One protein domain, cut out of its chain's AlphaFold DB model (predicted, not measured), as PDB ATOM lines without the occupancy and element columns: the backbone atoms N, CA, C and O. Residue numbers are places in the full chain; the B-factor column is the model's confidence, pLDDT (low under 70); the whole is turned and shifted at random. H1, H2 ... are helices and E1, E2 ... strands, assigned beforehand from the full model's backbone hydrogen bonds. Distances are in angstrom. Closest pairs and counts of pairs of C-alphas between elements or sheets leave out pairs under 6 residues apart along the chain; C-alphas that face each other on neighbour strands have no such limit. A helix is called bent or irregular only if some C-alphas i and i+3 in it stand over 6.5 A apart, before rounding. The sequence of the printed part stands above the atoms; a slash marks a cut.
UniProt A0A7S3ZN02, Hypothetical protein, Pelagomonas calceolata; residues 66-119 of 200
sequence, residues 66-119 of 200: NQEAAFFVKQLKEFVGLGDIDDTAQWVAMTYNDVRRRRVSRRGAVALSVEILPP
ATOM      1  N   ASN A  66     163.957  76.421  25.320       76.31
ATOM      2  CA  ASN A  66     162.562  76.041  25.549       76.31
ATOM      3  C   ASN A  66     162.080  74.988  24.530       76.31
ATOM      4  O   ASN A  66     161.270  74.123  24.863       76.31
ATOM      5  N   GLN A  67     162.604  75.027  23.299       78.38
ATOM      6  CA  GLN A  67     162.342  74.004  22.280       78.38
ATOM      7  C   GLN A  67     163.020  72.674  22.625       78.38
ATOM      8  O   GLN A  67     162.390  71.623  22.512       78.38
ATOM      9  N   GLU A  68     164.258  72.709  23.119       82.75
ATOM     10  CA  GLU A  68     164.968  71.521  23.605       82.75
ATOM     11  C   GLU A  68     164.261  70.885  24.810       82.75
ATOM     12  O   GLU A  68     164.065  69.668  24.845       82.75
ATOM     13  N   ALA A  69     163.791  71.697  25.766       85.75
ATOM     14  CA  ALA A  69     163.009  71.211  26.903       85.75
ATOM     15  C   ALA A  69     161.678  70.576  26.462       85.75
ATOM     16  O   ALA A  69     161.300  69.513  26.960       85.75
ATOM     17  N   ALA A  70     160.981  71.180  25.492       85.31
ATOM     18  CA  ALA A  70     159.755  70.617  24.928       85.31
ATOM     19  C   ALA A  70     160.008  69.283  24.201       85.31
ATOM     20  O   ALA A  70     159.216  68.346  24.342       85.31
ATOM     21  N   PHE A  71     161.122  69.167  23.474       86.62
ATOM     22  CA  PHE A  71     161.524  67.929  22.808       86.62
ATOM     23  C   PHE A  71     161.859  66.822  23.815       86.62
ATOM     24  O   PHE A  71     161.373  65.700  23.676       86.62
ATOM     25  N   PHE A  72     162.600  67.145  24.878       88.62
ATOM     26  CA  PHE A  72     162.909  66.202  25.954       88.62
ATOM     27  C   PHE A  72     161.641  65.688  26.645       88.62
ATOM     28  O   PHE A  72     161.485  64.487  26.859       88.62
ATOM     29  N   VAL A  73     160.693  66.581  26.944       86.88
ATOM     30  CA  VAL A  73     159.405  66.196  27.536       86.88
ATOM     31  C   VAL A  73     158.602  65.312  26.584       86.88
ATOM     32  O   VAL A  73     157.988  64.347  27.037       86.88
ATOM     33  N   LYS A  74     158.614  65.590  25.275       88.19
ATOM     34  CA  LYS A  74     157.953  64.736  24.279       88.19
ATOM     35  C   LYS A  74     158.587  63.343  24.222       88.19
ATOM     36  O   LYS A  74     157.870  62.351  24.268       88.19
ATOM     37  N   GLN A  75     159.914  63.265  24.209       87.75
ATOM     38  CA  GLN A  75     160.639  61.995  24.214       87.75
ATOM     39  C   GLN A  75     160.397  61.193  25.502       87.75
ATOM     40  O   GLN A  75     160.245  59.976  25.456       87.75
ATOM     41  N   LEU A  76     160.322  61.867  26.652       88.44
ATOM     42  CA  LEU A  76     160.009  61.225  27.926       88.44
ATOM     43  C   LEU A  76     158.570  60.693  27.948       88.44
ATOM     44  O   LEU A  76     158.336  59.582  28.416       88.44
ATOM     45  N   LYS A  77     157.611  61.464  27.424       83.19
ATOM     46  CA  LYS A  77     156.218  61.022  27.270       83.19
ATOM     47  C   LYS A  77     156.129  59.774  26.399       83.19
ATOM     48  O   LYS A  77     155.472  58.821  26.804       83.19
ATOM     49  N   GLU A  78     156.853  59.752  25.285       85.94
ATOM     50  CA  GLU A  78     156.939  58.587  24.403       85.94
ATOM     51  C   GLU A  78     157.518  57.366  25.133       85.94
ATOM     52  O   GLU A  78     156.927  56.291  25.136       85.94
ATOM     53  N   PHE A  79     158.633  57.547  25.846       78.44
ATOM     54  CA  PHE A  79     159.298  56.463  26.573       78.44
ATOM     55  C   PHE A  79     158.443  55.873  27.704       78.44
ATOM     56  O   PHE A  79     158.490  54.672  27.961       78.44
ATOM     57  N   VAL A  80     157.652  56.707  28.384       81.69
ATOM     58  CA  VAL A  80     156.743  56.283  29.464       81.69
ATOM     59  C   VAL A  80     155.421  55.718  28.907       81.69
ATOM     60  O   VAL A  80     154.584  55.238  29.670       81.69
ATOM     61  N   GLY A  81     155.226  55.721  27.583       73.56
ATOM     62  CA  GLY A  81     154.004  55.232  26.937       73.56
ATOM     63  C   GLY A  81     152.809  56.180  27.089       73.56
ATOM     64  O   GLY A  81     151.666  55.765  26.923       73.56
ATOM     65  N   LEU A  82     153.071  57.448  27.417       77.19
ATOM     66  CA  LEU A  82     152.117  58.566  27.415       77.19
ATOM     67  C   LEU A  82     152.288  59.431  26.149       77.19
ATOM     68  O   LEU A  82     152.030  60.637  26.171       77.19
ATOM     69  N   GLY A  83     152.791  58.819  25.075       77.19
ATOM     70  CA  GLY A  83     152.942  59.434  23.762       77.19
ATOM     71  C   GLY A  83     151.606  59.854  23.154       77.19
ATOM     72  O   GLY A  83     150.529  59.599  23.705       77.19
ATOM     73  N   ASP A  84     151.689  60.524  22.008       77.50
ATOM     74  CA  ASP A  84     150.499  60.855  21.234       77.50
ATOM     75  C   ASP A  84     149.820  59.545  20.798       77.50
ATOM     76  O   ASP A  84     150.470  58.593  20.364       77.50
ATOM     77  N   ILE A  85     148.507  59.471  20.987       76.69
ATOM     78  CA  ILE A  85     147.721  58.301  20.597       76.69
ATOM     79  C   ILE A  85     147.686  58.253  19.068       76.69
ATOM     80  O   ILE A  85     147.494  59.289  18.438       76.69
ATOM     81  N   ASP A  86     147.852  57.059  18.497       79.19
ATOM     82  CA  ASP A  86     147.814  56.845  17.048       79.19
ATOM     83  C   ASP A  86     146.534  57.423  16.422       79.19
ATOM     84  O   ASP A  86     145.438  57.259  16.969       79.19
ATOM     85  N   ASP A  87     146.661  58.068  15.262       79.00
ATOM     86  CA  ASP A  87     145.551  58.715  14.553       79.00
ATOM     87  C   ASP A  87     144.435  57.724  14.173       79.00
ATOM     88  O   ASP A  87     143.276  58.109  13.992       79.00
ATOM     89  N   THR A  88     144.767  56.434  14.057       84.06
ATOM     90  CA  THR A  88     143.814  55.353  13.764       84.06
ATOM     91  C   THR A  88     143.059  54.850  14.994       84.06
ATOM     92  O   THR A  88     142.114  54.067  14.862       84.06
ATOM     93  N   ALA A  89     143.454  55.268  16.200       87.12
ATOM     94  CA  ALA A  89     142.886  54.742  17.428       87.12
ATOM     95  C   ALA A  89     141.499  55.329  17.719       87.12
ATOM     96  O   ALA A  89     141.275  56.540  17.710       87.12
ATOM     97  N   GLN A  90     140.563  54.457  18.082       89.69
ATOM     98  CA  GLN A  90     139.217  54.851  18.471       89.69
ATOM     99  C   GLN A  90     139.035  54.760  19.987       89.69
ATOM    100  O   GLN A  90     139.308  53.731  20.606       89.69
ATOM    101  N   TRP A  91     138.491  55.819  20.589       89.44
ATOM    102  CA  TRP A  91     138.074  55.806  21.988       89.44
ATOM    103  C   TRP A  91     136.816  54.961  22.183       89.44
ATOM    104  O   TRP A  91     135.723  55.309  21.732       89.44
ATOM    105  N   VAL A  92     136.956  53.867  22.921       91.62
ATOM    106  CA  VAL A  92     135.865  52.988  23.329       91.62
ATOM    107  C   VAL A  92     135.536  53.246  24.794       91.62
ATOM    108  O   VAL A  92     136.398  53.194  25.671       91.62
ATOM    109  N   ALA A  93     134.268  53.547  25.079       92.12
ATOM    110  CA  ALA A  93     133.802  53.773  26.441       92.12
ATOM    111  C   ALA A  93     133.812  52.464  27.244       92.12
ATOM    112  O   ALA A  93     133.232  51.465  26.827       92.12
ATOM    113  N   MET A  94     134.413  52.491  28.433       92.50
ATOM    114  CA  MET A  94     134.334  51.377  29.373       92.50
ATOM    115  C   MET A  94     133.055  51.480  30.198       92.50
ATOM    116  O   MET A  94     132.768  52.516  30.805       92.50
ATOM    117  N   THR A  95     132.301  50.388  30.265       92.94
ATOM    118  CA  THR A  95     131.065  50.297  31.045       92.94
ATOM    119  C   THR A  95     131.187  49.230  32.123       92.94
ATOM    120  O   THR A  95     131.586  48.102  31.846       92.94
ATOM    121  N   TYR A  96     130.808  49.575  33.349       89.19
ATOM    122  CA  TYR A  96     130.693  48.643  34.463       89.19
ATOM    123  C   TYR A  96     129.223  48.307  34.698       89.19
ATOM    124  O   TYR A  96     128.413  49.211  34.901       89.19
ATOM    125  N   ASN A  97     128.896  47.016  34.692       90.75
ATOM    126  CA  ASN A  97     127.551  46.539  34.983       90.75
ATOM    127  C   ASN A  97     127.438  46.157  36.468       90.75
ATOM    128  O   ASN A  97     128.006  45.152  36.897       90.75
ATOM    129  N   ASP A  98     126.713  46.960  37.250       88.75
ATOM    130  CA  ASP A  98     126.375  46.640  38.638       88.75
ATOM    131  C   ASP A  98     125.096  45.790  38.658       88.75
ATOM    132  O   ASP A  98     123.979  46.302  38.560       88.75
ATOM    133  N   VAL A  99     125.270  44.473  38.796       86.38
ATOM    134  CA  VAL A  99     124.170  43.494  38.794       86.38
ATOM    135  C   VAL A  99     123.219  43.707  39.975       86.38
ATOM    136  O   VAL A  99     122.017  43.493  39.835       86.38
ATOM    137  N   ARG A 100     123.724  44.170  41.129       84.75
ATOM    138  CA  ARG A 100     122.899  44.385  42.329       84.75
ATOM    139  C   ARG A 100     121.974  45.584  42.169       84.75
ATOM    140  O   ARG A 100     120.852  45.554  42.654       84.75
ATOM    141  N   ARG A 101     122.442  46.629  41.486       84.62
ATOM    142  CA  ARG A 101     121.677  47.869  41.274       84.62
ATOM    143  C   ARG A 101     120.997  47.952  39.907       84.62
ATOM    144  O   ARG A 101     120.387  48.977  39.625       84.62
ATOM    145  N   ARG A 102     121.128  46.916  39.060       83.06
ATOM    146  CA  ARG A 102     120.673  46.885  37.653       83.06
ATOM    147  C   ARG A 102     121.020  48.172  36.892       83.06
ATOM    148  O   ARG A 102     120.191  48.730  36.179       83.06
ATOM    149  N   ARG A 103     122.250  48.670  37.059       89.75
ATOM    150  CA  ARG A 103     122.725  49.892  36.394       89.75
ATOM    151  C   ARG A 103     124.044  49.658  35.685       89.75
ATOM    152  O   ARG A 103     124.960  49.043  36.228       89.75
ATOM    153  N   VAL A 104     124.143  50.231  34.493       87.69
ATOM    154  CA  VAL A 104     125.386  50.309  33.732       87.69
ATOM    155  C   VAL A 104     125.968  51.702  33.932       87.69
ATOM    156  O   VAL A 104     125.365  52.696  33.536       87.69
ATOM    157  N   SER A 105     127.138  51.777  34.561       89.56
ATOM    158  CA  SER A 105     127.845  53.036  34.800       89.56
ATOM    159  C   SER A 105     129.074  53.125  33.905       89.56
ATOM    160  O   SER A 105     129.894  52.205  33.870       89.56
ATOM    161  N   ARG A 106     129.243  54.250  33.206       89.38
ATOM    162  CA  ARG A 106     130.457  54.529  32.428       89.38
ATOM    163  C   ARG A 106     131.636  54.759  33.382       89.38
ATOM    164  O   ARG A 106     131.528  55.554  34.311       89.38
ATOM    165  N   ARG A 107     132.754  54.062  33.167       90.25
ATOM    166  CA  ARG A 107     133.971  54.122  34.000       90.25
ATOM    167  C   ARG A 107     135.220  54.388  33.154       90.25
ATOM    168  O   ARG A 107     136.170  53.619  33.179       90.25
ATOM    169  N   GLY A 108     135.206  55.492  32.409       92.62
ATOM    170  CA  GLY A 108     136.326  55.914  31.562       92.62
ATOM    171  C   GLY A 108     136.208  55.455  30.108       92.62
ATOM    172  O   GLY A 108     135.131  55.069  29.640       92.62
ATOM    173  N   ALA A 109     137.315  55.561  29.379       90.31
ATOM    174  CA  ALA A 109     137.436  55.170  27.981       90.31
ATOM    175  C   ALA A 109     138.858  54.669  27.696       90.31
ATOM    176  O   ALA A 109     139.805  55.093  28.355       90.31
ATOM    177  N   VAL A 110     138.990  53.777  26.720       90.38
ATOM    178  CA  VAL A 110     140.267  53.234  26.241       90.38
ATOM    179  C   VAL A 110     140.379  53.520  24.755       90.38
ATOM    180  O   VAL A 110     139.425  53.278  24.022       90.38
ATOM    181  N   ALA A 111     141.523  54.030  24.313       89.56
ATOM    182  CA  ALA A 111     141.831  54.153  22.896       89.56
ATOM    183  C   ALA A 111     142.335  52.801  22.369       89.56
ATOM    184  O   ALA A 111     143.252  52.216  22.947       89.56
ATOM    185  N   LEU A 112     141.713  52.291  21.308       87.69
ATOM    186  CA  LEU A 112     142.067  51.022  20.674       87.69
ATOM    187  C   LEU A 112     142.435  51.269  19.210       87.69
ATOM    188  O   LEU A 112     141.639  51.856  18.481       87.69
ATOM    189  N   SER A 113     143.596  50.776  18.785       88.06
ATOM    190  CA  SER A 113     143.963  50.625  17.373       88.06
ATOM    191  C   SER A 113     144.166  49.137  17.070       88.06
ATOM    192  O   SER A 113     144.621  48.381  17.933       88.06
ATOM    193  N   VAL A 114     143.749  48.702  15.880       86.56
ATOM    194  CA  VAL A 114     143.833  47.308  15.426       86.56
ATOM    195  C   VAL A 114     144.534  47.287  14.075       86.56
ATOM    196  O   VAL A 114     144.027  47.852  13.108       86.56
ATOM    197  N   GLU A 115     145.663  46.590  14.009       84.62
ATOM    198  CA  GLU A 115     146.485  46.455  12.808       84.62
ATOM    199  C   GLU A 115     146.672  44.975  12.442       84.62
ATOM    200  O   GLU A 115     146.700  44.100  13.311       84.62
ATOM    201  N   ILE A 116     146.773  44.687  11.140       88.31
ATOM    202  CA  ILE A 116     147.078  43.351  10.614       88.31
ATOM    203  C   ILE A 116     148.565  43.314  10.265       88.31
ATOM    204  O   ILE A 116     148.984  43.966   9.313       88.31
ATOM    205  N   LEU A 117     149.337  42.525  11.012       86.56
ATOM    206  CA  LEU A 117     150.776  42.362  10.807       86.56
ATOM    207  C   LEU A 117     151.092  41.095   9.986       86.56
ATOM    208  O   LEU A 117     150.326  40.123  10.028       86.56
ATOM    209  N   PRO A 118     152.221  41.069   9.253       92.81
ATOM    210  CA  PRO A 118     152.739  39.854   8.631       92.81
ATOM    211  C   PRO A 118     153.199  38.831   9.691       92.81
ATOM    212  O   PRO A 118     153.517  39.202  10.823       92.81
ATOM    213  N   PRO A 119     153.253  37.529   9.344       87.06
ATOM    214  CA  PRO A 119     153.537  36.467  10.313       87.06
ATOM    215  C   PRO A 119     154.925  36.582  10.956       87.06
ATOM    216  O   PRO A 119     155.064  36.299  12.139       87.06
TER     217      PRO A 119
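Overview. This is residues 66 to 119 of the 200 residues of the protein "Hypothetical protein" of Pelagomonas calceolata (UniProt A0A7S3ZN02). The model is a long, slender hairpin of two antiparallel strands, E1 and E2, with a single helix, H1, held away from it at the far end of a connecting stretch, residues 80 to 89. Residues 66 to 73 and 76 to 81, mostly in H1, stand free, and a tail, residues 113 to 119, leads on from E2, away from the hairpin's turn. The printed part has 54 residues, with one named helix and two named strands in the order H1, E1, E2; the class is mixed, helices and strands, and the sheet's order is E1 - E2. The whole is extended, with a radius of gyration of the C-alphas of 17.6 A, and flat, spanning 53 by 37 by 16 A.

Along the chain. Begin at the sheet and find C-alpha 90 at (139.217, 54.851, 18.471); from there E1, residues 90 to 98, runs 25.3 A to C-alpha 98 at (126.375, 46.640, 38.638). E2, residues 103 to 112, comes back over 25.0 A to C-alpha 112 at (142.067, 51.022, 20.674). Now go back to C-alpha 66 at (162.562, 76.041, 25.549), where H1, residues 66 to 79, begins; its first and last C-alphas are 19.9 A apart.

Arrangement. Look first at E1 and E2, a hairpin joined by a tight link of 4 residues. They are antiparallel, with 154 degrees between their N-to-C directions. Among the C-alphas that face each other are those of Ala 93 and Ala 109, 4.2 A apart, and those of Asp 98 and Arg 103, 5.4 A apart. On the backbone, N 92 and O 110 are within hydrogen-bond range at 2.8 A, and so are N 105 and O 96 at 2.9 A. At residue 108 you will find that E2 bends by 60 degrees. H1 is apart from E2, and 10 residues make the short link from H1 to E1. In H1, which is not bent, every O i to N i+4 pair is within hydrogen-bond range.

Size, cuts and confidence. The two C-alphas farthest apart are those of Asn 66, in H1, and Arg 100, between E1 and E2, at 53.4 A. From the first to the last printed C-alpha, Asn 66 to Pro 119, the distance is 43.4 A. Without the stretches that stand free, the body has 40 residues and spans 44 by 32 by 13 A. The printed part has no cut, and neither link is long. In the B-factor column the mean pLDDT of the printed part is 86.0, and no printed residue is under 70.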